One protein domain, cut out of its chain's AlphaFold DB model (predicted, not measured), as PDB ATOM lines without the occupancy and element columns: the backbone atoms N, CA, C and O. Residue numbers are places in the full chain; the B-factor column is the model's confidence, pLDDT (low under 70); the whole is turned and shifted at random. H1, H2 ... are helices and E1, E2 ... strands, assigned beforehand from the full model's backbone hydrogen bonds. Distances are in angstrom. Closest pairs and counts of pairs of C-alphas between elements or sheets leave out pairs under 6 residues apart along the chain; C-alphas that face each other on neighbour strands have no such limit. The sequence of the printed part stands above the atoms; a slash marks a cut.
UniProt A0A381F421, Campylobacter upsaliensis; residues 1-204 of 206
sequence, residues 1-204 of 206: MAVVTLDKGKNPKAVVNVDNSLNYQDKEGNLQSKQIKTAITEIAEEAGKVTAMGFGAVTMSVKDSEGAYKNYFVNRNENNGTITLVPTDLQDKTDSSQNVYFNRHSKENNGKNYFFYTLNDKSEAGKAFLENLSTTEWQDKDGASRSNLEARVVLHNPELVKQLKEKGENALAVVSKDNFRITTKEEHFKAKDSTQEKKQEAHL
ATOM      1  N   MET A   1      18.148 -34.402 -22.775       88.56
ATOM      2  CA  MET A   1      16.696 -34.161 -22.658       88.56
ATOM      3  C   MET A   1      16.431 -32.796 -23.245       88.56
ATOM      4  O   MET A   1      17.287 -31.947 -23.054       88.56
ATOM      5  N   ALA A   2      15.292 -32.605 -23.896       93.19
ATOM      6  CA  ALA A   2      14.851 -31.323 -24.429       93.19
ATOM      7  C   ALA A   2      13.436 -31.017 -23.929       93.19
ATOM      8  O   ALA A   2      12.664 -31.934 -23.638       93.19
ATOM      9  N   VAL A   3      13.094 -29.737 -23.821       94.81
ATOM     10  CA  VAL A   3      11.731 -29.299 -23.495       94.81
ATOM     11  C   VAL A   3      11.054 -28.844 -24.777       94.81
ATOM     12  O   VAL A   3      11.646 -28.095 -25.543       94.81
ATOM     13  N   VAL A   4       9.819 -29.281 -25.007       96.38
ATOM     14  CA  VAL A   4       9.036 -28.938 -26.197       96.38
ATOM     15  C   VAL A   4       7.678 -28.379 -25.786       96.38
ATOM     16  O   VAL A   4       7.035 -28.903 -24.879       96.38
ATOM     17  N   THR A   5       7.228 -27.314 -26.441       95.88
ATOM     18  CA  THR A   5       5.924 -26.669 -26.210       95.88
ATOM     19  C   THR A   5       5.187 -26.458 -27.528       95.88
ATOM     20  O   THR A   5       5.778 -26.567 -28.598       95.88
ATOM     21  N   LEU A   6       3.890 -26.156 -27.481       95.12
ATOM     22  CA  LEU A   6       3.168 -25.693 -28.668       95.12
ATOM     23  C   LEU A   6       3.308 -24.182 -28.831       95.12
ATOM     24  O   LEU A   6       3.211 -23.438 -27.854       95.12
ATOM     25  N   ASP A   7       3.489 -23.720 -30.069       91.81
ATOM     26  CA  ASP A   7       3.293 -22.305 -30.373       91.81
ATOM     27  C   ASP A   7       1.805 -21.941 -30.470       91.81
ATOM     28  O   ASP A   7       0.922 -22.783 -30.631       91.81
ATOM     29  N   LYS A   8       1.524 -20.640 -30.368       85.00
ATOM     30  CA  LYS A   8       0.160 -20.089 -30.316       85.00
ATOM     31  C   LYS A   8      -0.448 -19.828 -31.706       85.00
ATOM     32  O   LYS A   8      -1.313 -18.969 -31.852       85.00
ATOM     33  N   GLY A   9       0.041 -20.505 -32.745       83.06
ATOM     34  CA  GLY A   9      -0.390 -20.287 -34.129       83.06
ATOM     35  C   GLY A   9      -1.701 -20.998 -34.484       83.06
ATOM     36  O   GLY A   9      -2.118 -21.928 -33.804       83.06
ATOM     37  N   LYS A  10      -2.322 -20.617 -35.614       80.31
ATOM     38  CA  LYS A  10      -3.505 -21.317 -36.172       80.31
ATOM     39  C   LYS A  10      -3.238 -22.803 -36.445       80.31
ATOM     40  O   LYS A  10      -4.134 -23.623 -36.294       80.31
ATOM     41  N   ASN A  11      -1.996 -23.134 -36.801       88.06
ATOM     42  CA  ASN A  11      -1.497 -24.498 -36.949       88.06
ATOM     43  C   ASN A  11      -0.345 -24.719 -35.957       88.06
ATOM     44  O   ASN A  11       0.810 -24.506 -36.341       88.06
ATOM     45  N   PRO A  12      -0.641 -25.103 -34.698       92.19
ATOM     46  CA  PRO A  12       0.377 -25.241 -33.669       92.19
ATOM     47  C   PRO A  12       1.455 -26.261 -34.041       92.19
ATOM     48  O   PRO A  12       1.141 -27.380 -34.455       92.19
ATOM     49  N   LYS A  13       2.715 -25.882 -33.850       95.69
ATOM     50  CA  LYS A  13       3.916 -26.697 -34.051       95.69
ATOM     51  C   LYS A  13       4.574 -26.990 -32.707       95.69
ATOM     52  O   LYS A  13       4.567 -26.139 -31.819       95.69
ATOM     53  N   ALA A  14       5.199 -28.159 -32.584       96.94
ATOM     54  CA  ALA A  14       5.979 -28.517 -31.405       96.94
ATOM     55  C   ALA A  14       7.362 -27.836 -31.468       96.94
ATOM     56  O   ALA A  14       8.229 -28.215 -32.254       96.94
ATOM     57  N   VAL A  15       7.542 -26.780 -30.680       97.25
ATOM     58  CA  VAL A  15       8.747 -25.945 -30.619       97.25
ATOM     59  C   VAL A  15       9.673 -26.450 -29.533       97.25
ATOM     60  O   VAL A  15       9.272 -26.551 -28.376       97.25
ATOM     61  N   VAL A  16      10.917 -26.735 -29.901       97.56
ATOM     62  CA  VAL A  16      11.968 -27.057 -28.936       97.56
ATOM     63  C   VAL A  16      12.380 -25.767 -28.234       97.56
ATOM     64  O   VAL A  16      12.693 -24.770 -28.882       97.56
ATOM     65  N   ASN A  17      12.365 -25.788 -26.906       94.12
ATOM     66  CA  ASN A  17      12.828 -24.688 -26.082       94.12
ATOM     67  C   ASN A  17      14.359 -24.656 -26.110       94.12
ATOM     68  O   ASN A  17      15.013 -25.526 -25.533       94.12
ATOM     69  N   VAL A  18      14.896 -23.667 -26.813       93.81
ATOM     70  CA  VAL A  18      16.326 -23.422 -26.987       93.81
ATOM     71  C   VAL A  18      16.676 -22.068 -26.381       93.81
ATOM     72  O   VAL A  18      15.858 -21.147 -26.402       93.81
ATOM     73  N   ASP A  19      17.881 -21.946 -25.826       90.94
ATOM     74  CA  ASP A  19      18.378 -20.658 -25.351       90.94
ATOM     75  C   ASP A  19      18.869 -19.823 -26.538       90.94
ATOM     76  O   ASP A  19      19.965 -20.028 -27.054       90.94
ATOM     77  N   ASN A  20      18.034 -18.880 -26.968       91.56
ATOM     78  CA  ASN A  20      18.375 -17.925 -28.020       91.56
ATOM     79  C   ASN A  20      19.037 -16.647 -27.482       91.56
ATOM     80  O   ASN A  20      19.307 -15.738 -28.270       91.56
ATOM     81  N   SER A  21      19.271 -16.553 -26.168       91.94
ATOM     82  CA  SER A  21      19.834 -15.366 -25.535       91.94
ATOM     83  C   SER A  21      21.264 -15.120 -25.995       91.94
ATOM     84  O   SER A  21      22.137 -15.994 -25.907       91.94
ATOM     85  N   LEU A  22      21.511 -13.886 -26.428       93.94
ATOM     86  CA  LEU A  22      22.847 -13.337 -26.635       93.94
ATOM     87  C   LEU A  22      23.403 -12.707 -25.360       93.94
ATOM     88  O   LEU A  22      24.451 -12.074 -25.393       93.94
ATOM     89  N   ASN A  23      22.755 -12.917 -24.218       92.81
ATOM     90  CA  ASN A  23      23.258 -12.489 -22.927       92.81
ATOM     91  C   ASN A  23      23.338 -13.664 -21.949       92.81
ATOM     92  O   ASN A  23      22.515 -14.580 -21.984       92.81
ATOM     93  N   TYR A  24      24.300 -13.619 -21.033       89.25
ATOM     94  CA  TYR A  24      24.411 -14.552 -19.911       89.25
ATOM     95  C   TYR A  24      24.865 -13.811 -18.654       89.25
ATOM     96  O   TYR A  24      25.425 -12.723 -18.746       89.25
ATOM     97  N   GLN A  25      24.617 -14.386 -17.479       88.38
ATOM     98  CA  GLN A  25      25.184 -13.873 -16.233       88.38
ATOM     99  C   GLN A  25      26.492 -14.593 -15.928       88.38
ATOM    100  O   GLN A  25      26.558 -15.825 -15.988       88.38
ATOM    101  N   ASP A  26      27.537 -13.830 -15.623       88.44
ATOM    102  CA  ASP A  26      28.772 -14.402 -15.097       88.44
ATOM    103  C   ASP A  26      28.618 -14.822 -13.621       88.44
ATOM    104  O   ASP A  26      27.552 -14.708 -13.014       88.44
ATOM    105  N   LYS A  27      29.696 -15.359 -13.037       89.81
ATOM    106  CA  LYS A  27      29.694 -15.848 -11.647       89.81
ATOM    107  C   LYS A  27      29.448 -14.748 -10.611       89.81
ATOM    108  O   LYS A  27      29.082 -15.067  -9.486       89.81
ATOM    109  N   GLU A  28      29.684 -13.496 -10.978       90.94
ATOM    110  CA  GLU A  28      29.500 -12.322 -10.125       90.94
ATOM    111  C   GLU A  28      28.095 -11.722 -10.303       90.94
ATOM    112  O   GLU A  28      27.717 -10.803  -9.582       90.94
ATOM    113  N   GLY A  29      27.296 -12.276 -11.222       86.44
ATOM    114  CA  GLY A  29      25.936 -11.840 -11.517       86.44
ATOM    115  C   GLY A  29      25.857 -10.728 -12.563       86.44
ATOM    116  O   GLY A  29      24.752 -10.259 -12.851       86.44
ATOM    117  N   ASN A  30      26.979 -10.321 -13.167       86.81
ATOM    118  CA  ASN A  30      26.974  -9.273 -14.183       86.81
ATOM    119  C   ASN A  30      26.450  -9.815 -15.513       86.81
ATOM    120  O   ASN A  30      26.751 -10.945 -15.912       86.81
ATOM    121  N   LEU A  31      25.690  -8.985 -16.225       87.19
ATOM    122  CA  LEU A  31      25.182  -9.320 -17.547       87.19
ATOM    123  C   LEU A  31      26.284  -9.156 -18.601       87.19
ATOM    124  O   LEU A  31      26.768  -8.054 -18.839       87.19
ATOM    125  N   GLN A  32      26.642 -10.253 -19.257       89.31
ATOM    126  CA  GLN A  32      27.649 -10.315 -20.311       89.31
ATOM    127  C   GLN A  32      27.008 -10.629 -21.661       89.31
ATOM    128  O   GLN A  32      25.948 -11.255 -21.726       89.31
ATOM    129  N   SER A  33      27.676 -10.228 -22.746       90.38
ATOM    130  CA  SER A  33      27.250 -10.543 -24.116       90.38
ATOM    131  C   SER A  33      27.894 -11.838 -24.612       90.38
ATOM    132  O   SER A  33      29.111 -12.019 -24.564       90.38
ATOM    133  N   LYS A  34      27.067 -12.745 -25.122       91.62
ATOM    134  CA  LYS A  34      27.437 -13.985 -25.802       91.62
ATOM    135  C   LYS A  34      27.672 -13.677 -27.283       91.62
ATOM    136  O   LYS A  34      26.891 -12.974 -27.919       91.62
ATOM    137  N   GLN A  35      28.736 -14.232 -27.859       92.88
ATOM    138  CA  GLN A  35      28.966 -14.119 -29.302       92.88
ATOM    139  C   GLN A  35      27.852 -14.831 -30.084       92.88
ATOM    140  O   GLN A  35      27.462 -15.944 -29.726       92.88
ATOM    141  N   ILE A  36      27.419 -14.242 -31.206       94.31
ATOM    142  CA  ILE A  36      26.418 -14.827 -32.119       94.31
ATOM    143  C   ILE A  36      26.796 -16.266 -32.496       94.31
ATOM    144  O   ILE A  36      25.966 -17.170 -32.403       94.31
ATOM    145  N   LYS A  37      28.071 -16.502 -32.844       95.38
ATOM    146  CA  LYS A  37      28.596 -17.834 -33.189       95.38
ATOM    147  C   LYS A  37      28.391 -18.853 -32.064       95.38
ATOM    148  O   LYS A  37      28.047 -20.002 -32.337       95.38
ATOM    149  N   THR A  38      28.595 -18.449 -30.813       93.56
ATOM    150  CA  THR A  38      28.387 -19.313 -29.645       93.56
ATOM    151  C   THR A  38      26.910 -19.644 -29.487       93.56
ATOM    152  O   THR A  38      26.555 -20.817 -29.423       93.56
ATOM    153  N   ALA A  39      26.045 -18.632 -29.521       94.62
ATOM    154  CA  ALA A  39      24.608 -18.808 -29.355       94.62
ATOM    155  C   ALA A  39      23.995 -19.712 -30.439       94.62
ATOM    156  O   ALA A  39      23.288 -20.667 -30.124       94.62
ATOM    157  N   ILE A  40      24.333 -19.500 -31.717       97.19
ATOM    158  CA  ILE A  40      23.826 -20.364 -32.795       97.19
ATOM    159  C   ILE A  40      24.369 -21.794 -32.708       97.19
ATOM    160  O   ILE A  40      23.670 -22.741 -33.063       97.19
ATOM    161  N   THR A  41      25.590 -21.971 -32.195       97.06
ATOM    162  CA  THR A  41      26.163 -23.301 -31.952       97.06
ATOM    163  C   THR A  41      25.415 -24.040 -30.843       97.06
ATOM    164  O   THR A  41      25.136 -25.224 -31.003       97.06
ATOM    165  N   GLU A  42      25.035 -23.359 -29.760       95.62
ATOM    166  CA  GLU A  42      24.230 -23.940 -28.673       95.62
ATOM    167  C   GLU A  42      22.827 -24.345 -29.154       95.62
ATOM    168  O   GLU A  42      22.357 -25.445 -28.853       95.62
ATOM    169  N   ILE A  43      22.182 -23.500 -29.969       97.44
ATOM    170  CA  ILE A  43      20.881 -23.806 -30.585       97.44
ATOM    171  C   ILE A  43      20.996 -25.024 -31.511       97.44
ATOM    172  O   ILE A  43      20.181 -25.949 -31.428       97.44
ATOM    173  N   ALA A  44      22.014 -25.049 -32.378       98.06
ATOM    174  CA  ALA A  44      22.261 -26.165 -33.284       98.06
ATOM    175  C   ALA A  44      22.552 -27.457 -32.510       98.06
ATOM    176  O   ALA A  44      22.012 -28.506 -32.860       98.06
ATOM    177  N   GLU A  45      23.340 -27.386 -31.432       97.06
ATOM    178  CA  GLU A  45      23.602 -28.515 -30.541       97.06
ATOM    179  C   GLU A  45      22.302 -29.086 -29.962       97.06
ATOM    180  O   GLU A  45      22.094 -30.303 -30.008       97.06
ATOM    181  N   GLU A  46      21.415 -28.238 -29.442       97.00
ATOM    182  CA  GLU A  46      20.147 -28.687 -28.866       97.00
ATOM    183  C   GLU A  46      19.226 -29.300 -29.933       97.00
ATOM    184  O   GLU A  46      18.669 -30.383 -29.731       97.00
ATOM    185  N   ALA A  47      19.150 -28.694 -31.120       98.12
ATOM    186  CA  ALA A  47      18.430 -29.264 -32.257       98.12
ATOM    187  C   ALA A  47      19.004 -30.629 -32.685       98.12
ATOM    188  O   ALA A  47      18.256 -31.579 -32.942       98.12
ATOM    189  N   GLY A  48      20.332 -30.768 -32.707       97.50
ATOM    190  CA  GLY A  48      21.021 -32.022 -33.008       97.50
ATOM    191  C   GLY A  48      20.789 -33.102 -31.947       97.50
ATOM    192  O   GLY A  48      20.650 -34.280 -32.289       97.50
ATOM    193  N   LYS A  49      20.687 -32.729 -30.663       95.75
ATOM    194  CA  LYS A  49      20.278 -33.656 -29.593       95.75
ATOM    195  C   LYS A  49      18.869 -34.178 -29.837       95.75
ATOM    196  O   LYS A  49      18.687 -35.389 -29.768       95.75
ATOM    197  N   VAL A  50      17.906 -33.304 -30.140       97.50
ATOM    198  CA  VAL A  50      16.514 -33.701 -30.428       97.50
ATOM    199  C   VAL A  50      16.437 -34.591 -31.665       97.50
ATOM    200  O   VAL A  50      15.754 -35.610 -31.638       97.50
ATOM    201  N   THR A  51      17.199 -34.265 -32.710       97.56
ATOM    202  CA  THR A  51      17.302 -35.087 -33.927       97.56
ATOM    203  C   THR A  51      17.732 -36.517 -33.588       97.56
ATOM    204  O   THR A  51      17.098 -37.478 -34.012       97.56
ATOM    205  N   ALA A  52      18.754 -36.671 -32.742       95.69
ATOM    206  CA  ALA A  52      19.241 -37.981 -32.310       95.69
ATOM    207  C   ALA A  52      18.291 -38.749 -31.371       95.69
ATOM    208  O   ALA A  52      18.553 -39.913 -31.083       95.69
ATOM    209  N   MET A  53      17.216 -38.128 -30.869       95.56
ATOM    210  CA  MET A  53      16.181 -38.836 -30.103       95.56
ATOM    211  C   MET A  53      15.206 -39.594 -31.016       95.56
ATOM    212  O   MET A  53      14.462 -40.434 -30.531       95.56
ATOM    213  N   GLY A  54      15.190 -39.317 -32.327       95.00
ATOM    214  CA  GLY A  54      14.462 -40.137 -33.303       95.00
ATOM    215  C   GLY A  54      12.934 -40.014 -33.274       95.00
ATOM    216  O   GLY A  54      12.249 -40.813 -33.902       95.00
ATOM    217  N   PHE A  55      12.373 -39.012 -32.591       95.69
ATOM    218  CA  PHE A  55      10.916 -38.822 -32.484       95.69
ATOM    219  C   PHE A  55      10.281 -38.059 -33.655       95.69
ATOM    220  O   PHE A  55       9.113 -37.687 -33.573       95.69
ATOM    221  N   GLY A  56      11.020 -37.787 -34.727       96.12
ATOM    222  CA  GLY A  56      10.523 -37.070 -35.901       96.12
ATOM    223  C   GLY A  56      11.591 -36.190 -36.539       96.12
ATOM    224  O   GLY A  56      12.686 -36.027 -36.000       96.12
ATOM    225  N   ALA A  57      11.264 -35.609 -37.693       97.44
ATOM    226  CA  ALA A  57      12.155 -34.666 -38.358       97.44
ATOM    227  C   ALA A  57      12.306 -33.389 -37.521       97.44
ATOM    228  O   ALA A  57      11.343 -32.914 -36.916       97.44
ATOM    229  N   VAL A  58      13.500 -32.802 -37.523       98.56
ATOM    230  CA  VAL A  58      13.776 -31.530 -36.852       98.56
ATOM    231  C   VAL A  58      14.120 -30.487 -37.901       98.56
ATOM    232  O   VAL A  58      14.922 -30.732 -38.800       98.56
ATOM    233  N   THR A  59      13.512 -29.310 -37.785       98.44
ATOM    234  CA  THR A  59      13.869 -28.154 -38.613       98.44
ATOM    235  C   THR A  59      14.297 -26.988 -37.749       98.44
ATOM    236  O   THR A  59      13.692 -26.741 -36.704       98.44
ATOM    237  N   MET A  60      15.278 -26.237 -38.228       98.38
ATOM    238  CA  MET A  60      15.678 -24.962 -37.656       98.38
ATOM    239  C   MET A  60      15.365 -23.841 -38.644       98.38
ATOM    240  O   MET A  60      15.785 -23.886 -39.797       98.38
ATOM    241  N   SER A  61      14.620 -22.846 -38.186       97.00
ATOM    242  CA  SER A  61      14.360 -21.603 -38.902       97.00
ATOM    243  C   SER A  61      15.236 -20.516 -38.298       97.00
ATOM    244  O   SER A  61      15.205 -20.330 -37.083       97.00
ATOM    245  N   VAL A  62      15.986 -19.790 -39.115       96.56
ATOM    246  CA  VAL A  62      16.733 -18.599 -38.690       96.56
ATOM    247  C   VAL A  62      16.303 -17.424 -39.547       96.56
ATOM    248  O   VAL A  62      16.108 -17.580 -40.752       96.56
ATOM    249  N   LYS A  63      16.111 -16.265 -38.927       95.94
ATOM    250  CA  LYS A  63      15.845 -15.035 -39.658       95.94
ATOM    251  C   LYS A  63      17.161 -14.447 -40.140       95.94
ATOM    252  O   LYS A  63      18.112 -14.347 -39.359       95.94
ATOM    253  N   ASP A  64      17.208 -14.089 -41.411       92.06
ATOM    254  CA  ASP A  64      18.341 -13.384 -41.974       92.06
ATOM    255  C   ASP A  64      18.271 -11.869 -41.717       92.06
ATOM    256  O   ASP A  64      17.259 -11.334 -41.251       92.06
ATOM    257  N   SER A  65      19.372 -11.178 -41.996       88.44
ATOM    258  CA  SER A  65      19.532  -9.729 -41.858       88.44
ATOM    259  C   SER A  65      18.557  -8.917 -42.724       88.44
ATOM    260  O   SER A  65      18.261  -7.774 -42.382       88.44
ATOM    261  N   GLU A  66      18.011  -9.506 -43.791       89.44
ATOM    262  CA  GLU A  66      16.979  -8.908 -44.651       89.44
ATOM    263  C   GLU A  66      15.556  -9.125 -44.102       89.44
ATOM    264  O   GLU A  66      14.582  -8.550 -44.591       89.44
ATOM    265  N   GLY A  67      15.426  -9.919 -43.039       89.81
ATOM    266  CA  GLY A  67      14.190 -10.169 -42.314       89.81
ATOM    267  C   GLY A  67      13.411 -11.400 -42.781       89.81
ATOM    268  O   GLY A  67      12.330 -11.663 -42.244       89.81
ATOM    269  N   ALA A  68      13.944 -12.174 -43.728       93.62
ATOM    270  CA  ALA A  68      13.345 -13.410 -44.210       93.62
ATOM    271  C   ALA A  68      13.774 -14.612 -43.355       93.62
ATOM    272  O   ALA A  68      14.888 -14.686 -42.847       93.62
ATOM    273  N   TYR A  69      12.889 -15.598 -43.190       94.38
ATOM    274  CA  TYR A  69      13.242 -16.840 -42.498       94.38
ATOM    275  C   TYR A  69      13.779 -17.882 -43.474       94.38
ATOM    276  O   TYR A  69      13.045 -18.371 -44.336       94.38
ATOM    277  N   LYS A  70      15.023 -18.307 -43.256       95.38
ATOM    278  CA  LYS A  70      15.624 -19.469 -43.915       95.38
ATOM    279  C   LYS A  70      15.407 -20.713 -43.065       95.38
ATOM    280  O   LYS A  70      15.626 -20.701 -41.853       95.38
ATOM    281  N   ASN A  71      14.955 -21.789 -43.701       96.94
ATOM    282  CA  ASN A  71      14.602 -23.036 -43.031       96.94
ATOM    283  C   ASN A  71      15.576 -24.142 -43.422       96.94
ATOM    284  O   ASN A  71      15.843 -24.351 -44.605       96.94
ATOM    285  N   TYR A  72      16.028 -24.895 -42.424       97.94
ATOM    286  CA  TYR A  72      16.978 -25.984 -42.577       97.94
ATOM    287  C   TYR A  72      16.426 -27.259 -41.946       97.94
ATOM    288  O   TYR A  72      15.882 -27.216 -40.841       97.94
ATOM    289  N   PHE A  73      16.606 -28.399 -42.609       97.81
ATOM    290  CA  PHE A  73      16.552 -29.692 -41.936       97.81
ATOM    291  C   PHE A  73      17.791 -29.844 -41.060       97.81
ATOM    292  O   PHE A  73      18.902 -29.545 -41.495       97.81
ATOM    293  N   VAL A  74      17.594 -30.312 -39.832       98.56
ATOM    294  CA  VAL A  74      18.682 -30.602 -38.902       98.56
ATOM    295  C   VAL A  74      18.945 -32.096 -38.944       98.56
ATOM    296  O   VAL A  74      18.083 -32.895 -38.594       98.56
ATOM    297  N   ASN A  75      20.149 -32.461 -39.367       97.81
ATOM    298  CA  ASN A  75      20.631 -33.833 -39.367       97.81
ATOM    299  C   ASN A  75      21.779 -33.966 -38.373       97.81
ATOM    300  O   ASN A  75      22.553 -33.029 -38.176       97.81
ATOM    301  N   ARG A  76      21.926 -35.147 -37.773       97.44
ATOM    302  CA  ARG A  76      23.076 -35.467 -36.930       97.44
ATOM    303  C   ARG A  76      23.659 -36.803 -37.347       97.44
ATOM    304  O   ARG A  76      22.969 -37.814 -37.330       97.44
ATOM    305  N   ASN A  77      24.931 -36.795 -37.717       96.38
ATOM    306  CA  ASN A  77      25.645 -38.005 -38.085       96.38
ATOM    307  C   ASN A  77      25.877 -38.872 -36.839       96.38
ATOM    308  O   ASN A  77      26.427 -38.399 -35.844       96.38
ATOM    309  N   GLU A  78      25.469 -40.136 -36.888       93.00
ATOM    310  CA  GLU A  78      25.546 -41.043 -35.735       93.00
ATOM    311  C   GLU A  78      26.989 -41.398 -35.345       93.00
ATOM    312  O   GLU A  78      27.281 -41.575 -34.163       93.00
ATOM    313  N   ASN A  79      27.904 -41.432 -36.317       92.69
ATOM    314  CA  ASN A  79      29.280 -41.887 -36.118       92.69
ATOM    315  C   ASN A  79      30.157 -40.814 -35.468       92.69
ATOM    316  O   ASN A  79      30.858 -41.081 -34.496       92.69
ATOM    317  N   ASN A  80      30.136 -39.592 -36.003       93.81
ATOM    318  CA  ASN A  80      30.999 -38.503 -35.524       93.81
ATOM    319  C   ASN A  80      30.234 -37.426 -34.739       93.81
ATOM    320  O   ASN A  80      30.836 -36.553 -34.118       93.81
ATOM    321  N   GLY A  81      28.903 -37.500 -34.703       94.94
ATOM    322  CA  GLY A  81      28.054 -36.540 -34.014       94.94
ATOM    323  C   GLY A  81      27.908 -35.197 -34.724       94.94
ATOM    324  O   GLY A  81      27.184 -34.372 -34.176       94.94
ATOM    325  N   THR A  82      28.549 -34.973 -35.880       97.75
ATOM    326  CA  THR A  82      28.455 -33.725 -36.652       97.75
ATOM    327  C   THR A  82      27.002 -33.398 -36.945       97.75
ATOM    328  O   THR A  82      26.232 -34.263 -37.369       97.75
ATOM    329  N   ILE A  83      26.640 -32.140 -36.718       98.62
ATOM    330  CA  ILE A  83      25.312 -31.619 -37.014       98.62
ATOM    331  C   ILE A  83      25.392 -30.898 -38.353       98.62
ATOM    332  O   ILE A  83      26.302 -30.100 -38.586       98.62
ATOM    333  N   THR A  84      24.448 -31.190 -39.235       98.25
ATOM    334  CA  THR A  84      24.367 -30.600 -40.568       98.25
ATOM    335  C   THR A  84      23.019 -29.927 -40.725       98.25
ATOM    336  O   THR A  84      21.980 -30.563 -40.547       98.25
ATOM    337  N   LEU A  85      23.045 -28.647 -41.077       98.19
ATOM    338  CA  LEU A  85      21.873 -27.916 -41.523       98.19
ATOM    339  C   LEU A  85      21.812 -28.003 -43.043       98.19
ATOM    340  O   LEU A  85      22.723 -27.534 -43.728       98.19
ATOM    341  N   VAL A  86      20.744 -28.604 -43.553       97.12
ATOM    342  CA  VAL A  86      20.491 -28.745 -44.990       97.12
ATOM    343  C   VAL A  86      19.365 -27.783 -45.368       97.12
ATOM    344  O   VAL A  86      18.262 -27.948 -44.834       97.12
ATOM    345  N   PRO A  87      19.587 -26.784 -46.243       96.12
ATOM    346  CA  PRO A  87      18.527 -25.866 -46.644       96.12
ATOM    347  C   PRO A  87      17.323 -26.612 -47.239       96.12
ATOM    348  O   PRO A  87      17.443 -27.537 -48.050       96.12
ATOM    349  N   THR A  88      16.126 -26.243 -46.791       95.00
ATOM    350  CA  THR A  88      14.881 -26.932 -47.182       95.00
ATOM    351  C   THR A  88      14.488 -26.671 -48.638       95.00
ATOM    352  O   THR A  88      13.834 -27.513 -49.257       95.00
ATOM    353  N   ASP A  89      14.945 -25.556 -49.198       91.88
ATOM    354  CA  ASP A  89      14.674 -25.031 -50.535       91.88
ATOM    355  C   ASP A  89      15.719 -25.430 -51.591       91.88
ATOM    356  O   ASP A  89      15.598 -25.027 -52.745       91.88
ATOM    357  N   LEU A  90      16.697 -26.278 -51.238       88.50
ATOM    358  CA  LEU A  90      17.636 -26.831 -52.218       88.50
ATOM    359  C   LEU A  90      16.900 -27.487 -53.390       88.50
ATOM    360  O   LEU A  90      16.086 -28.395 -53.167       88.50
ATOM    361  N   GLN A  91      17.228 -27.044 -54.607       84.88
ATOM    362  CA  GLN A  91      16.735 -27.629 -55.855       84.88
ATOM    363  C   GLN A  91      17.343 -29.016 -56.082       84.88
ATOM    364  O   GLN A  91      16.615 -29.968 -56.353       84.88
ATOM    365  N   ASP A  92      18.660 -29.139 -55.895       86.56
ATOM    366  CA  ASP A  92      19.365 -30.416 -55.875       86.56
ATOM    367  C   ASP A  92      19.628 -30.839 -54.424       86.56
ATOM    368  O   ASP A  92      20.412 -30.224 -53.705       86.56
ATOM    369  N   LYS A  93      18.960 -31.907 -53.977       78.69
ATOM    370  CA  LYS A  93      19.115 -32.444 -52.613       78.69
ATOM    371  C   LYS A  93      20.456 -33.147 -52.379       78.69
ATOM    372  O   LYS A  93      20.749 -33.494 -51.236       78.69
ATOM    373  N   THR A  94      21.239 -33.379 -53.430       84.06
ATOM    374  CA  THR A  94      22.577 -33.974 -53.342       84.06
ATOM    375  C   THR A  94      23.683 -32.928 -53.246       84.06
ATOM    376  O   THR A  94      24.795 -33.264 -52.837       84.06
ATOM    377  N   ASP A  95      23.376 -31.658 -53.537       87.31
ATOM    378  CA  ASP A  95      24.328 -30.564 -53.402       87.31
ATOM    379  C   ASP A  95      24.592 -30.257 -51.923       87.31
ATOM    380  O   ASP A  95      23.789 -29.645 -51.216       87.31
ATOM    381  N   SER A  96      25.758 -30.686 -51.446       91.19
ATOM    382  CA  SER A  96      26.207 -30.418 -50.085       91.19
ATOM    383  C   SER A  96      26.951 -29.090 -49.929       91.19
ATOM    384  O   SER A  96      27.346 -28.765 -48.811       91.19
ATOM    385  N   SER A  97      27.183 -28.332 -51.007       93.44
ATOM    386  CA  SER A  97      27.959 -27.082 -50.964       93.44
ATOM    387  C   SER A  97      27.292 -26.005 -50.105       93.44
ATOM    388  O   SER A  97      27.981 -25.209 -49.473       93.44
ATOM    389  N   GLN A  98      25.959 -26.032 -50.029       94.31
ATOM    390  CA  GLN A  98      25.137 -25.103 -49.251       94.31
ATOM    391  C   GLN A  98      24.867 -25.583 -47.816       94.31
ATOM    392  O   GLN A  98      24.177 -24.910 -47.047       94.31
ATOM    393  N   ASN A  99      25.372 -26.760 -47.440       96.75
ATOM    394  CA  ASN A  99      25.164 -27.290 -46.102       96.75
ATOM    395  C   ASN A  99      26.024 -26.543 -45.084       96.75
ATOM    396  O   ASN A  99      27.214 -26.300 -45.287       96.75
ATOM    397  N   VAL A 100      25.434 -26.266 -43.925       97.94
ATOM    398  CA  VAL A 100      26.147 -25.669 -42.795       97.94
ATOM    399  C   VAL A 100      26.490 -26.765 -41.797       97.94
ATOM    400  O   VAL A 100      25.620 -27.517 -41.356       97.94
ATOM    401  N   TYR A 101      27.764 -26.858 -41.424       98.25
ATOM    402  CA  TYR A 101      28.270 -27.929 -40.568       98.25
ATOM    403  C   TYR A 101      28.678 -27.409 -39.194       98.25
ATOM    404  O   TYR A 101      29.425 -26.439 -39.088       98.25
ATOM    405  N   PHE A 102      28.258 -28.117 -38.151       98.50
ATOM    406  CA  PHE A 102      28.741 -27.952 -36.787       98.50
ATOM    407  C   PHE A 102      29.486 -29.223 -36.393       98.50
ATOM    408  O   PHE A 102      28.892 -30.283 -36.172       98.50
ATOM    409  N   ASN A 103      30.809 -29.121 -36.337       97.56
ATOM    410  CA  ASN A 103      31.689 -30.249 -36.081       97.56
ATOM    411  C   ASN A 103      31.796 -30.500 -34.584       97.56
ATOM    412  O   ASN A 103      32.021 -29.573 -33.804       97.56
ATOM    413  N   ARG A 104      31.657 -31.764 -34.188       96.56
ATOM    414  CA  ARG A 104      31.881 -32.183 -32.809       96.56
ATOM    415  C   ARG A 104      33.377 -32.334 -32.561       96.56
ATOM    416  O   ARG A 104      34.073 -33.022 -33.299       96.56
ATOM    417  N   HIS A 105      33.844 -31.750 -31.472       94.12
ATOM    418  CA  HIS A 105      35.196 -31.911 -30.962       94.12
ATOM    419  C   HIS A 105      35.153 -32.573 -29.591       94.12
ATOM    420  O   HIS A 105      34.173 -32.448 -28.855       94.12
ATOM    421  N   SER A 106      36.232 -33.269 -29.246       92.12
ATOM    422  CA  SER A 106      36.479 -33.782 -27.903       92.12
ATOM    423  C   SER A 106      37.680 -33.073 -27.297       92.12
ATOM    424  O   SER A 106      38.696 -32.883 -27.966       92.12
ATOM    425  N   LYS A 107      37.583 -32.718 -26.021       91.62
ATOM    426  CA  LYS A 107      38.698 -32.228 -25.218       91.62
ATOM    427  C   LYS A 107      38.765 -33.037 -23.937       91.62
ATOM    428  O   LYS A 107      37.771 -33.137 -23.222       91.62
ATOM    429  N   GLU A 108      39.933 -33.582 -23.644       90.06
ATOM    430  CA  GLU A 108      40.190 -34.205 -22.355       90.06
ATOM    431  C   GLU A 108      40.580 -33.127 -21.336       90.06
ATOM    432  O   GLU A 108      41.383 -32.237 -21.625       90.06
ATOM    433  N   ASN A 109      39.983 -33.174 -20.149       84.62
ATOM    434  CA  ASN A 109      40.372 -32.347 -19.015       84.62
ATOM    435  C   ASN A 109      40.202 -33.165 -17.727       84.62
ATOM    436  O   ASN A 109      39.115 -33.675 -17.455       84.62
ATOM    437  N   ASN A 110      41.280 -33.318 -16.953       84.31
ATOM    438  CA  ASN A 110      41.319 -34.119 -15.723       84.31
ATOM    439  C   ASN A 110      40.740 -35.542 -15.894       84.31
ATOM    440  O   ASN A 110      39.909 -35.980 -15.097       84.31
ATOM    441  N   GLY A 111      41.121 -36.243 -16.971       86.25
ATOM    442  CA  GLY A 111      40.655 -37.604 -17.272       86.25
ATOM    443  C   GLY A 111      39.184 -37.707 -17.698       86.25
ATOM    444  O   GLY A 111      38.655 -38.808 -17.836       86.25
ATOM    445  N   LYS A 112      38.494 -36.575 -17.897       86.25
ATOM    446  CA  LYS A 112      37.125 -36.521 -18.421       86.25
ATOM    447  C   LYS A 112      37.126 -35.979 -19.843       86.25
ATOM    448  O   LYS A 112      37.691 -34.923 -20.116       86.25
ATOM    449  N   ASN A 113      36.439 -36.687 -20.734       87.81
ATOM    450  CA  ASN A 113      36.200 -36.232 -22.097       87.81
ATOM    451  C   ASN A 113      34.979 -35.315 -22.147       87.81
ATOM    452  O   ASN A 113      33.861 -35.715 -21.820       87.81
ATOM    453  N   TYR A 114      35.206 -34.088 -22.600       87.31
ATOM    454  CA  TYR A 114      34.188 -33.083 -22.854       87.31
ATOM    455  C   TYR A 114      33.970 -32.974 -24.352       87.31
ATOM    456  O   TYR A 114      34.930 -32.920 -25.120       87.31
ATOM    457  N   PHE A 115      32.711 -32.920 -24.769       88.88
ATOM    458  CA  PHE A 115      32.365 -32.683 -26.161       88.88
ATOM    459  C   PHE A 115      31.796 -31.285 -26.318       88.88
ATOM    460  O   PHE A 115      31.014 -30.844 -25.482       88.88
ATOM    461  N   PHE A 116      32.179 -30.619 -27.397       92.62
ATOM    462  CA  PHE A 116      31.642 -29.322 -27.781       92.62
ATOM    463  C   PHE A 116      31.550 -29.247 -29.301       92.62
ATOM    464  O   PHE A 116      32.222 -30.003 -30.008       92.62
ATOM    465  N   TYR A 117      30.709 -28.353 -29.802       96.75
ATOM    466  CA  TYR A 117      30.550 -28.132 -31.232       96.75
ATOM    467  C   TYR A 117      31.247 -26.848 -31.662       96.75
ATOM    468  O   TYR A 117      31.377 -25.906 -30.882       96.75
ATOM    469  N   THR A 118      31.694 -26.805 -32.913       96.62
ATOM    470  CA  THR A 118      32.095 -25.558 -33.566       96.62
ATOM    471  C   THR A 118      31.456 -25.461 -34.943       96.62
ATOM    472  O   THR A 118      31.449 -26.429 -35.704       96.62
ATOM    473  N   LEU A 119      30.907 -24.290 -35.270       97.94
ATOM    474  CA  LEU A 119      30.485 -23.976 -36.634       97.94
ATOM    475  C   LEU A 119      31.702 -23.978 -37.573       97.94
ATOM    476  O   LEU A 119      32.698 -23.307 -37.292       97.94
ATOM    477  N   ASN A 120      31.593 -24.685 -38.699       97.38
ATOM    478  CA  ASN A 120      32.565 -24.667 -39.789       97.38
ATOM    479  C   ASN A 120      32.424 -23.397 -40.646       97.38
ATOM    480  O   ASN A 120      31.984 -23.434 -41.797       97.38
ATOM    481  N   ASP A 121      32.837 -22.268 -40.084       95.50
ATOM    482  CA  ASP A 121      32.856 -20.949 -40.727       95.50
ATOM    483  C   ASP A 121      34.027 -20.748 -41.706       95.50
ATOM    484  O   ASP A 121      34.178 -19.676 -42.282       95.50
ATOM    485  N   LYS A 122      34.847 -21.783 -41.932       95.12
ATOM    486  CA  LYS A 122      35.841 -21.802 -43.019       95.12
ATOM    487  C   LYS A 122      35.219 -22.118 -44.379       95.12
ATOM    488  O   LYS A 122      35.825 -21.823 -45.403       95.12
ATOM    489  N   SER A 123      34.050 -22.759 -44.384       96.25
ATOM    490  CA  SER A 123      33.268 -22.986 -45.601       96.25
ATOM    491  C   SER A 123      32.509 -21.720 -45.994       96.25
ATOM    492  O   SER A 123      32.083 -20.966 -45.119       96.25
ATOM    493  N   GLU A 124      32.302 -21.503 -47.294       96.38
ATOM    494  CA  GLU A 124      31.527 -20.361 -47.796       96.38
ATOM    495  C   GLU A 124      30.103 -20.358 -47.224       96.38
ATOM    496  O   GLU A 124      29.674 -19.351 -46.667       96.38
ATOM    497  N   ALA A 125      29.421 -21.510 -47.233       95.75
ATOM    498  CA  ALA A 125      28.094 -21.657 -46.639       95.75
ATOM    499  C   ALA A 125      28.078 -21.355 -45.133       95.75
ATOM    500  O   ALA A 125      27.191 -20.653 -44.655       95.75
ATOM    501  N   GLY A 126      29.064 -21.841 -44.370       96.94
ATOM    502  CA  GLY A 126      29.149 -21.572 -42.933       96.94
ATOM    503  C   GLY A 126      29.432 -20.106 -42.608       96.94
ATOM    504  O   GLY A 126      28.848 -19.566 -41.667       96.94
ATOM    505  N   LYS A 127      30.287 -19.451 -43.401       97.12
ATOM    506  CA  LYS A 127      30.573 -18.019 -43.280       97.12
ATOM    507  C   LYS A 127      29.337 -17.181 -43.618       97.12
ATOM    508  O   LYS A 127      28.904 -16.389 -42.787       97.12
ATOM    509  N   ALA A 128      28.724 -17.426 -44.776       95.06
ATOM    510  CA  ALA A 128      27.517 -16.728 -45.215       95.06
ATOM    511  C   ALA A 128      26.345 -16.944 -44.249       95.06
ATOM    512  O   ALA A 128      25.583 -16.018 -43.981       95.06
ATOM    513  N   PHE A 129      26.204 -18.147 -43.689       96.44
ATOM    514  CA  PHE A 129      25.215 -18.422 -42.654       96.44
ATOM    515  C   PHE A 129      25.429 -17.538 -41.425       96.44
ATOM    516  O   PHE A 129      24.479 -16.902 -40.986       96.44
ATOM    517  N   LEU A 130      26.657 -17.467 -40.896       95.94
ATOM    518  CA  LEU A 130      26.970 -16.691 -39.692       95.94
ATOM    519  C   LEU A 130      26.795 -15.181 -39.895       95.94
ATOM    520  O   LEU A 130      26.267 -14.512 -39.012       95.94
ATOM    521  N   GLU A 131      27.233 -14.656 -41.041       94.12
ATOM    522  CA  GLU A 131      27.196 -13.219 -41.355       94.12
ATOM    523  C   GLU A 131      25.775 -12.679 -41.549       94.12
ATOM    524  O   GLU A 131      25.542 -11.489 -41.362       94.12
ATOM    525  N   ASN A 132      24.821 -13.548 -41.886       93.31
ATOM    526  CA  ASN A 132      23.449 -13.144 -42.173       93.31
ATOM    527  C   ASN A 132      22.482 -13.351 -41.004       93.31
ATOM    528  O   ASN A 132      21.301 -13.103 -41.186       93.31
ATOM    529  N   LEU A 133      22.913 -13.808 -39.825       95.44
ATOM    530  CA  LEU A 133      21.984 -14.037 -38.710       95.44
ATOM    531  C   LEU A 133      21.447 -12.722 -38.136       95.44
ATOM    532  O   LEU A 133      22.216 -11.837 -37.765       95.44
ATOM    533  N   SER A 134      20.124 -12.630 -37.999       93.81
ATOM    534  CA  SER A 134      19.459 -11.479 -37.392       93.81
ATOM    535  C   SER A 134      19.316 -11.607 -35.878       93.81
ATOM    536  O   SER A 134      19.126 -12.702 -35.327       93.81
ATOM    537  N   THR A 135      19.365 -10.459 -35.209       93.06
ATOM    538  CA  THR A 135      19.169 -10.323 -33.770       93.06
ATOM    539  C   THR A 135      18.016  -9.366 -33.483       93.06
ATOM    540  O   THR A 135      17.762  -8.417 -34.221       93.06
ATOM    541  N   THR A 136      17.296  -9.614 -32.393       92.06
ATOM    542  CA  THR A 136      16.332  -8.656 -31.838       92.06
ATOM    543  C   THR A 136      16.890  -8.102 -30.544       92.06
ATOM    544  O   THR A 136      17.315  -8.884 -29.695       92.06
ATOM    545  N   GLU A 137      16.847  -6.783 -30.383       91.31
ATOM    546  CA  GLU A 137      17.303  -6.090 -29.179       91.31
ATOM    547  C   GLU A 137      16.141  -5.377 -28.485       91.31
ATOM    548  O   GLU A 137      15.240  -4.842 -29.136       91.31
ATOM    549  N   TRP A 138      16.151  -5.369 -27.155       91.31
ATOM    550  CA  TRP A 138      15.214  -4.599 -26.339       91.31
ATOM    551  C   TRP A 138      15.872  -4.173 -25.026       91.31
ATOM    552  O   TRP A 138      16.934  -4.671 -24.657       91.31
ATOM    553  N   GLN A 139      15.233  -3.255 -24.304       91.00
ATOM    554  CA  GLN A 139      15.647  -2.874 -22.955       91.00
ATOM    555  C   GLN A 139      14.650  -3.397 -21.924       91.00
ATOM    556  O   GLN A 139      13.434  -3.254 -22.088       91.00
ATOM    557  N   ASP A 140      15.174  -4.002 -20.862       83.69
ATOM    558  CA  ASP A 140      14.402  -4.361 -19.679       83.69
ATOM    559  C   ASP A 140      14.007  -3.100 -18.884       83.69
ATOM    560  O   ASP A 140      14.512  -1.995 -19.103       83.69
ATOM    561  N   LYS A 141      13.076  -3.250 -17.933       83.81
ATOM    562  CA  LYS A 141      12.568  -2.135 -17.104       83.81
ATOM    563  C   LYS A 141      13.643  -1.462 -16.243       83.81
ATOM    564  O   LYS A 141      13.445  -0.331 -15.815       83.81
ATOM    565  N   ASP A 142      14.733  -2.166 -15.965       83.44
ATOM    566  CA  ASP A 142      15.909  -1.688 -15.234       83.44
ATOM    567  C   ASP A 142      16.942  -0.995 -16.148       83.44
ATOM    568  O   ASP A 142      17.984  -0.550 -15.672       83.44
ATOM    569  N   GLY A 143      16.653  -0.877 -17.450       82.19
ATOM    570  CA  GLY A 143      17.535  -0.281 -18.451       82.19
ATOM    571  C   GLY A 143      18.574  -1.246 -19.028       82.19
ATOM    572  O   GLY A 143      19.367  -0.833 -19.875       82.19
ATOM    573  N   ALA A 144      18.584  -2.521 -18.619       83.31
ATOM    574  CA  ALA A 144      19.515  -3.505 -19.160       83.31
ATOM    575  C   ALA A 144      19.170  -3.847 -20.618       83.31
ATOM    576  O   ALA A 144      18.043  -4.241 -20.927       83.31
ATOM    577  N   SER A 145      20.148  -3.722 -21.519       86.94
ATOM    578  CA  SER A 145      19.986  -4.146 -22.914       86.94
ATOM    579  C   SER A 145      20.045  -5.668 -23.024       86.94
ATOM    580  O   SER A 145      20.931  -6.320 -22.461       86.94
ATOM    581  N   ARG A 146      19.103  -6.233 -23.771       87.44
ATOM    582  CA  ARG A 146      18.974  -7.658 -24.047       87.44
ATOM    583  C   ARG A 146      18.941  -7.876 -25.542       87.44
ATOM    584  O   ARG A 146      18.357  -7.080 -26.274       87.44
ATOM    585  N   SER A 147      19.514  -8.986 -25.976       92.00
ATOM    586  CA  SER A 147      19.463  -9.393 -27.364       92.00
ATOM    587  C   SER A 147      19.249 -10.894 -27.501       92.00
ATOM    588  O   SER A 147      19.720 -11.699 -26.699       92.00
ATOM    589  N   ASN A 148      18.501 -11.275 -28.532       93.62
ATOM    590  CA  ASN A 148      18.250 -12.665 -28.889       93.62
ATOM    591  C   ASN A 148      18.601 -12.895 -30.353       93.62
ATOM    592  O   ASN A 148      18.358 -12.034 -31.197       93.62
ATOM    593  N   LEU A 149      19.071 -14.099 -30.662       95.19
ATOM    594  CA  LEU A 149      19.036 -14.621 -32.024       95.19
ATOM    595  C   LEU A 149      17.595 -14.922 -32.434       95.19
ATOM    596  O   LEU A 149      16.851 -15.584 -31.704       95.19
ATOM    597  N   GLU A 150      17.213 -14.511 -33.640       95.00
ATOM    598  CA  GLU A 150      15.919 -14.876 -34.218       95.00
ATOM    599  C   GLU A 150      15.981 -16.274 -34.848       95.00
ATOM    600  O   GLU A 150      15.930 -16.456 -36.065       95.00
ATOM    601  N   ALA A 151      16.096 -17.285 -33.987       95.50
ATOM    602  CA  ALA A 151      16.147 -18.691 -34.354       95.50
ATOM    603  C   ALA A 151      15.001 -19.480 -33.710       95.50
ATOM    604  O   ALA A 151      14.537 -19.183 -32.609       95.50
ATOM    605  N   ARG A 152      14.532 -20.525 -34.386       96.06
ATOM    606  CA  ARG A 152      13.456 -21.385 -33.896       96.06
ATOM    607  C   ARG A 152      13.691 -22.821 -34.320       96.06
ATOM    608  O   ARG A 152      13.921 -23.089 -35.492       96.06
ATOM    609  N   VAL A 153      13.545 -23.753 -33.383       98.25
ATOM    610  CA  VAL A 153      13.672 -25.191 -33.643       98.25
ATOM    611  C   VAL A 153      12.306 -25.857 -33.492       98.25
ATOM    612  O   VAL A 153      11.591 -25.628 -32.517       98.25
ATOM    613  N   VAL A 154      11.926 -26.675 -34.470       98.12
ATOM    614  CA  VAL A 154      10.642 -27.387 -34.511       98.12
ATOM    615  C   VAL A 154      10.889 -28.882 -34.644       98.12
ATOM    616  O   VAL A 154      11.629 -29.310 -35.527       98.12
ATOM    617  N   LEU A 155      10.223 -29.661 -33.792       98.25
ATOM    618  CA  LEU A 155      10.124 -31.112 -33.898       98.25
ATOM    619  C   LEU A 155       8.813 -31.473 -34.606       98.25
ATOM    620  O   LEU A 155       7.718 -31.209 -34.107       98.25
ATOM    621  N   HIS A 156       8.914 -32.097 -35.773       97.50
ATOM    622  CA  HIS A 156       7.766 -32.545 -36.555       97.50
ATOM    623  C   HIS A 156       7.302 -33.911 -36.058       97.50
ATOM    624  O   HIS A 156       7.726 -34.951 -36.557       97.50
ATOM    625  N   ASN A 157       6.427 -33.892 -35.053       96.88
ATOM    626  CA  ASN A 157       5.804 -35.084 -34.487       96.88
ATOM    627  C   ASN A 157       4.293 -34.838 -34.269       96.88
ATOM    628  O   ASN A 157       3.918 -34.153 -33.314       96.88
ATOM    629  N   PRO A 158       3.418 -35.367 -35.149       95.88
ATOM    630  CA  PRO A 158       1.970 -35.166 -35.049       95.88
ATOM    631  C   PRO A 158       1.358 -35.694 -33.749       95.88
ATOM    632  O   PRO A 158       0.456 -35.060 -33.202       95.88
ATOM    633  N   GLU A 159       1.866 -36.814 -33.234       95.62
ATOM    634  CA  GLU A 159       1.384 -37.420 -31.991       95.62
ATOM    635  C   GLU A 159       1.723 -36.539 -30.784       95.62
ATOM    636  O   GLU A 159       0.861 -36.228 -29.968       95.62
ATOM    637  N   LEU A 160       2.953 -36.029 -30.722       95.75
ATOM    638  CA  LEU A 160       3.371 -35.069 -29.705       95.75
ATOM    639  C   LEU A 160       2.505 -33.803 -29.737       95.75
ATOM    640  O   LEU A 160       2.074 -33.314 -28.693       95.75
ATOM    641  N   VAL A 161       2.231 -33.276 -30.936       96.25
ATOM    642  CA  VAL A 161       1.359 -32.106 -31.109       96.25
ATOM    643  C   VAL A 161      -0.048 -32.399 -30.596       96.25
ATOM    644  O   VAL A 161      -0.624 -31.560 -29.903       96.25
ATOM    645  N   LYS A 162      -0.599 -33.573 -30.914       95.62
ATOM    646  CA  LYS A 162      -1.916 -34.005 -30.447       95.62
ATOM    647  C   LYS A 162      -1.966 -34.077 -28.918       95.62
ATOM    648  O   LYS A 162      -2.809 -33.410 -28.325       95.62
ATOM    649  N   GLN A 163      -1.027 -34.776 -28.281       96.12
ATOM    650  CA  GLN A 163      -1.029 -34.926 -26.822       96.12
ATOM    651  C   GLN A 163      -0.813 -33.596 -26.084       96.12
ATOM    652  O   GLN A 163      -1.424 -33.355 -25.043       96.12
ATOM    653  N   LEU A 164       0.025 -32.698 -26.618       95.31
ATOM    654  CA  LEU A 164       0.191 -31.356 -26.053       95.31
ATOM    655  C   LEU A 164      -1.099 -30.528 -26.152       95.31
ATOM    656  O   LEU A 164      -1.418 -29.801 -25.214       95.31
ATOM    657  N   LYS A 165      -1.856 -30.647 -27.254       93.75
ATOM    658  CA  LYS A 165      -3.164 -29.984 -27.404       93.75
ATOM    659  C   LYS A 165      -4.188 -30.543 -26.422       93.75
ATOM    660  O   LYS A 165      -4.891 -29.766 -25.788       93.75
ATOM    661  N   GLU A 166      -4.252 -31.865 -26.285       94.50
ATOM    662  CA  GLU A 166      -5.175 -32.551 -25.371       94.50
ATOM    663  C   GLU A 166      -4.891 -32.220 -23.900       94.50
ATOM    664  O   GLU A 166      -5.824 -32.069 -23.116       94.50
ATOM    665  N   LYS A 167      -3.614 -32.049 -23.521       93.88
ATOM    666  CA  LYS A 167      -3.228 -31.634 -22.163       93.88
ATOM    667  C   LYS A 167      -3.644 -30.190 -21.841       93.88
ATOM    668  O   LYS A 167      -3.891 -29.890 -20.676       93.88
ATOM    669  N   GLY A 168      -3.736 -29.322 -22.849       88.75
ATOM    670  CA  GLY A 168      -4.244 -27.957 -22.715       88.75
ATOM    671  C   GLY A 168      -3.176 -26.902 -22.418       88.75
ATOM    672  O   GLY A 168      -1.993 -27.053 -22.733       88.75
ATOM    673  N   GLU A 169      -3.605 -25.773 -21.853       84.75
ATOM    674  CA  GLU A 169      -2.717 -24.641 -21.583       84.75
ATOM    675  C   GLU A 169      -1.584 -25.007 -20.615       84.75
ATOM    676  O   GLU A 169      -1.722 -25.853 -19.733       84.75
ATOM    677  N   ASN A 170      -0.427 -24.361 -20.782       87.69
ATOM    678  CA  ASN A 170       0.792 -24.618 -20.003       87.69
ATOM    679  C   ASN A 170       1.360 -26.046 -20.109       87.69
ATOM    680  O   ASN A 170       2.291 -26.376 -19.365       87.69
ATOM    681  N   ALA A 171       0.868 -26.866 -21.042       93.69
ATOM    682  CA  ALA A 171       1.465 -28.152 -21.360       93.69
ATOM    683  C   ALA A 171       2.875 -27.992 -21.948       93.69
ATOM    684  O   ALA A 171       3.159 -27.095 -22.750       93.69
ATOM    685  N   LEU A 172       3.759 -28.903 -21.557       95.25
ATOM    686  CA  LEU A 172       5.070 -29.097 -22.154       95.25
ATOM    687  C   LEU A 172       5.383 -30.587 -22.227       95.25
ATOM    688  O   LEU A 172       4.854 -31.395 -21.463       95.25
ATOM    689  N   ALA A 173       6.287 -30.941 -23.125       96.06
ATOM    690  CA  ALA A 173       6.846 -32.270 -23.214       96.06
ATOM    691  C   ALA A 173       8.318 -32.244 -22.822       96.06
ATOM    692  O   ALA A 173       9.075 -31.378 -23.258       96.06
ATOM    693  N   VAL A 174       8.725 -33.218 -22.018       94.94
ATOM    694  CA  VAL A 174      10.136 -33.521 -21.785       94.94
ATOM    695  C   VAL A 174      10.499 -34.676 -22.704       94.94
ATOM    696  O   VAL A 174      10.015 -35.788 -22.503       94.94
ATOM    697  N   VAL A 175      11.319 -34.408 -23.715       94.31
ATOM    698  CA  VAL A 175      11.780 -35.393 -24.700       94.31
ATOM    699  C   VAL A 175      13.150 -35.913 -24.270       94.31
ATOM    700  O   VAL A 175      14.072 -35.143 -23.972       94.31
ATOM    701  N   SER A 176      13.287 -37.228 -24.182       93.19
ATOM    702  CA  SER A 176      14.523 -37.930 -23.838       93.19
ATOM    703  C   SER A 176      14.895 -38.903 -24.957       93.19
ATOM    704  O   SER A 176      14.283 -38.864 -26.013       93.19
ATOM    705  N   LYS A 177      15.929 -39.733 -24.776       90.12
ATOM    706  CA  LYS A 177      16.342 -40.699 -25.807       90.12
ATOM    707  C   LYS A 177      15.283 -41.783 -26.037       90.12
ATOM    708  O   LYS A 177      15.071 -42.179 -27.173       90.12
ATOM    709  N   ASP A 178      14.635 -42.234 -24.967       90.00
ATOM    710  CA  ASP A 178      13.820 -43.454 -24.995       90.00
ATOM    711  C   ASP A 178      12.314 -43.157 -25.045       90.00
ATOM    712  O   ASP A 178      11.525 -43.982 -25.497       90.00
ATOM    713  N   ASN A 179      11.894 -41.974 -24.586       91.56
ATOM    714  CA  ASN A 179      10.496 -41.544 -24.600       91.56
ATOM    715  C   ASN A 179      10.353 -40.015 -24.551       91.56
ATOM    716  O   ASN A 179      11.315 -39.277 -24.313       91.56
ATOM    717  N   PHE A 180       9.115 -39.543 -24.697       92.38
ATOM    718  CA  PHE A 180       8.708 -38.215 -24.251       92.38
ATOM    719  C   PHE A 180       7.579 -38.316 -23.224       92.38
ATOM    720  O   PHE A 180       6.736 -39.210 -23.287       92.38
ATOM    721  N   ARG A 181       7.560 -37.384 -22.268       93.88
ATOM    722  CA  ARG A 181       6.517 -37.278 -21.237       93.88
ATOM    723  C   ARG A 181       5.831 -35.925 -21.318       93.88
ATOM    724  O   ARG A 181       6.504 -34.900 -21.233       93.88
ATOM    725  N   ILE A 182       4.504 -35.933 -21.400       94.81
ATOM    726  CA  ILE A 182       3.681 -34.725 -21.300       94.81
ATOM    727  C   ILE A 182       3.464 -34.360 -19.829       94.81
ATOM    728  O   ILE A 182       3.169 -35.214 -18.994       94.81
ATOM    729  N   THR A 183       3.621 -33.084 -19.500       92.56
ATOM    730  CA  THR A 183       3.460 -32.530 -18.147       92.56
ATOM    731  C   THR A 183       3.032 -31.065 -18.253       92.56
ATOM    732  O   THR A 183       2.919 -30.530 -19.356       92.56
ATOM    733  N   THR A 184       2.763 -30.401 -17.135       90.31
ATOM    734  CA  THR A 184       2.556 -28.944 -17.112       90.31
ATOM    735  C   THR A 184       3.834 -28.216 -16.699       90.31
ATOM    736  O   THR A 184       4.740 -28.805 -16.104       90.31
ATOM    737  N   LYS A 185       3.917 -26.912 -16.987       83.69
ATOM    738  CA  LYS A 185       4.991 -26.052 -16.461       83.69
ATOM    739  C   LYS A 185       5.116 -26.177 -14.941       83.69
ATOM    740  O   LYS A 185       6.211 -26.418 -14.449       83.69
ATOM    741  N   GLU A 186       4.008 -26.082 -14.213       82.56
ATOM    742  CA  GLU A 186       3.994 -26.156 -12.746       82.56
ATOM    743  C   GLU A 186       4.525 -27.492 -12.216       82.56
ATOM    744  O   GLU A 186       5.376 -27.506 -11.329       82.56
ATOM    745  N   GLU A 187       4.069 -28.612 -12.782       81.75
ATOM    746  CA  GLU A 187       4.559 -29.950 -12.427       81.75
ATOM    747  C   GLU A 187       6.059 -30.090 -12.718       81.75
ATOM    748  O   GLU A 187       6.800 -30.667 -11.923       81.75
ATOM    749  N   HIS A 188       6.522 -29.553 -13.851       80.25
ATOM    750  CA  HIS A 188       7.925 -29.619 -14.249       80.25
ATOM    751  C   HIS A 188       8.839 -28.809 -13.320       80.25
ATOM    752  O   HIS A 188       9.914 -29.291 -12.965       80.25
ATOM    753  N   PHE A 189       8.427 -27.602 -12.922       73.06
ATOM    754  CA  PHE A 189       9.216 -26.756 -12.022       73.06
ATOM    755  C   PHE A 189       9.226 -27.304 -10.589       73.06
ATOM    756  O   PHE A 189      10.307 -27.489 -10.038       73.06
ATOM    757  N   LYS A 190       8.082 -27.748 -10.046       72.94
ATOM    758  CA  LYS A 190       8.033 -28.419  -8.728       72.94
ATOM    759  C   LYS A 190       8.888 -29.696  -8.676       72.94
ATOM    760  O   LYS A 190       9.522 -30.000  -7.664       72.94
ATOM    761  N   ALA A 191       8.934 -30.453  -9.773       66.94
ATOM    762  CA  ALA A 191       9.793 -31.632  -9.877       66.94
ATOM    763  C   ALA A 191      11.290 -31.274  -9.932       66.94
ATOM    764  O   ALA A 191      12.117 -32.045  -9.449       66.94
ATOM    765  N   LYS A 192      11.664 -30.118 -10.501       61.31
ATOM    766  CA  LYS A 192      13.056 -29.642 -10.493       61.31
ATOM    767  C   LYS A 192      13.501 -29.209  -9.099       61.31
ATOM    768  O   LYS A 192      14.587 -29.623  -8.697       61.31
ATOM    769  N   ASP A 193      12.660 -28.481  -8.370       61.53
ATOM    770  CA  ASP A 193      12.980 -27.981  -7.025       61.53
ATOM    771  C   ASP A 193      13.201 -29.145  -6.044       61.53
ATOM    772  O   ASP A 193      14.263 -29.267  -5.439       61.53
ATOM    773  N   SER A 194      12.287 -30.121  -6.028       58.25
ATOM    774  CA  SER A 194      12.431 -31.343  -5.211       58.25
ATOM    775  C   SER A 194      13.625 -32.231  -5.602       58.25
ATOM    776  O   SER A 194      14.149 -32.986  -4.779       58.25
ATOM    777  N   THR A 195      14.091 -32.161  -6.855       58.88
ATOM    778  CA  THR A 195      15.298 -32.882  -7.305       58.88
ATOM    779  C   THR A 195      16.586 -32.129  -6.949       58.88
ATOM    780  O   THR A 195      17.629 -32.762  -6.774       58.88
ATOM    781  N   GLN A 196      16.544 -30.796  -6.840       51.66
ATOM    782  CA  GLN A 196      17.670 -29.992  -6.355       51.66
ATOM    783  C   GLN A 196      17.850 -30.127  -4.838       51.66
ATOM    784  O   GLN A 196      18.983 -30.331  -4.406       51.66
ATOM    785  N   GLU A 197      16.763 -30.145  -4.061       45.75
ATOM    786  CA  GLU A 197      16.801 -30.381  -2.606       45.75
ATOM    787  C   GLU A 197      17.440 -31.741  -2.269       45.75
ATOM    788  O   GLU A 197      18.405 -31.808  -1.508       45.75
ATOM    789  N   LYS A 198      17.035 -32.820  -2.957       42.72
ATOM    790  CA  LYS A 198      17.635 -34.157  -2.762       42.72
ATOM    791  C   LYS A 198      19.117 -34.253  -3.145       42.72
ATOM    792  O   LYS A 198      19.822 -35.130  -2.650       42.72
ATOM    793  N   LYS A 199      19.606 -33.395  -4.047       41.41
ATOM    794  CA  LYS A 199      21.035 -33.342  -4.411       41.41
ATOM    795  C   LYS A 199      21.865 -32.512  -3.431       41.41
ATOM    796  O   LYS A 199      23.063 -32.766  -3.338       41.41
ATOM    797  N   GLN A 200      21.259 -31.555  -2.727       38.75
ATOM    798  CA  GLN A 200      21.914 -30.819  -1.643       38.75
ATOM    799  C   GLN A 200      22.030 -31.672  -0.375       38.75
ATOM    800  O   GLN A 200      23.119 -31.735   0.188       38.75
ATOM    801  N   GLU A 201      20.986 -32.412   0.014       40.66
ATOM    802  CA  GLU A 201      21.039 -33.303   1.190       40.66
ATOM    803  C   GLU A 201      22.068 -34.435   1.024       40.66
ATOM    804  O   GLU A 201      22.872 -34.687   1.917       40.66
ATOM    805  N   ALA A 202      22.158 -35.046  -0.163       42.00
ATOM    806  CA  ALA A 202      23.140 -36.102  -0.438       42.00
ATOM    807  C   ALA A 202      24.613 -35.626  -0.459       42.00
ATOM    808  O   ALA A 202      25.521 -36.455  -0.520       42.00
ATOM    809  N   HIS A 203      24.859 -34.309  -0.453       41.75
ATOM    810  CA  HIS A 203      26.200 -33.717  -0.426       41.75
ATOM    811  C   HIS A 203      26.631 -33.234   0.969       41.75
ATOM    812  O   HIS A 203      27.802 -32.897   1.134       41.75
ATOM    813  N   LEU A 204      25.710 -33.209   1.940       40.84
ATOM    814  CA  LEU A 204      25.963 -32.870   3.347       40.84
ATOM    815  C   LEU A 204      26.220 -34.109   4.226       40.84
ATOM    816  O   LEU A 204      26.801 -33.966   5.296       40.84
TER     817      LEU A 204
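Overview. This is residues 1 to 204 of the 206 residues of a protein of Campylobacter upsaliensis (UniProt A0A381F421). A long sheet of ten strands curls like part of a barrel round one helix, H1, at the core. H3 covers the sheet near its E14 edge, H2 packs on E8 near the other edge, the small hairpins E3-E4 and E10-E11 meet through E3 and E11, and residues 189 to 204 of H4 stick out. The printed part has 204 residues with four named helices and fourteen named strands, in the order E1 E2 E3 E4 H1 E5 E6 E7 E8 E9 H2 E10 E11 E12 H3 E13 E14 H4. The large sheet runs E9 E8 E7 E6 E5 E12 E2 E1 E13 E14, all antiparallel; the class is mixed, and the whole is compact, with a radius of gyration of the C-alphas of 18.5 A and spans of 53 by 44 by 43 A.

Arrangement. In the large sheet, E1, residues 2 to 6, and E2, residues 14 to 16, are a hairpin, with N 5 and O 15 within hydrogen-bond range at 2.9 A. E3, residues 23 to 25, and E4, residues 31 to 33, are a separate hairpin, with N 32 and O 24 at 2.8 A. The strongly twisted large sheet curls round H1, residues 36 to 51; the closest C-alphas of H1 and E6, residues 69 to 76, are those of Gly 48 and Arg 76, 5.6 A apart. E5, residues 57 to 63, E6, E7, residues 83 to 87, E8, residues 100 to 109, and E9, residues 112 to 119, form a meander, each the antiparallel neighbour of the one before, with N 72 and O 60, N 84 and O 75, N 85 and O 100, and N 105 and O 116 each at 2.8 A. H2, residues 124 to 131, is on the sheet at a height of 8.0 A, only just over E8, on which 3 of its C-alphas fall. E10, residues 135 to 139, and E11, residues 145 to 149, are a hairpin, with N 146 and O 138 at 2.8 A; the closest C-alphas of E3 and E11, Asn 23 and Arg 146, are 6.6 A apart. E11 runs on into E12, residues 151 to 156, at 41 degrees; N 61 and O 152, at 2.8 A, pair E12 with E5, and N 155 and O 14, at 2.9 A, with E2. H3, residues 158 to 167, is on the same face as H1, giving two layers, helices on one face of a sheet. E13, residues 171 to 175, pairs with E1 through N 4 and O 173 at 2.8 A, and is a hairpin with E14, residues 180 to 184, through N 174 and O 181 at 2.9 A. H4, residues 185 to 204, only grazes the sheet with residues 185 to 188. In H1, H2 and H3 every O i to N i+4 pair is within hydrogen-bond range; in H4, 15 of 16 are.

Along the chain. E1 begins at C-alpha 2 (14.851, -31.323, -24.429), and H4 ends at C-alpha 204 (25.963, -32.870, 3.347). From first to last C-alpha, H1 measures 22.3 A, E8 28.5 A, E9 23.1 A and H4 29.6 A.

Size, cuts and confidence. The C-alphas farthest apart, Gln 91 and Leu 204, are 60.1 A apart. The printed part has no cut, and the link from E7 to E8, 12 residues, is long. Residues 191 to 204 have pLDDT under 70.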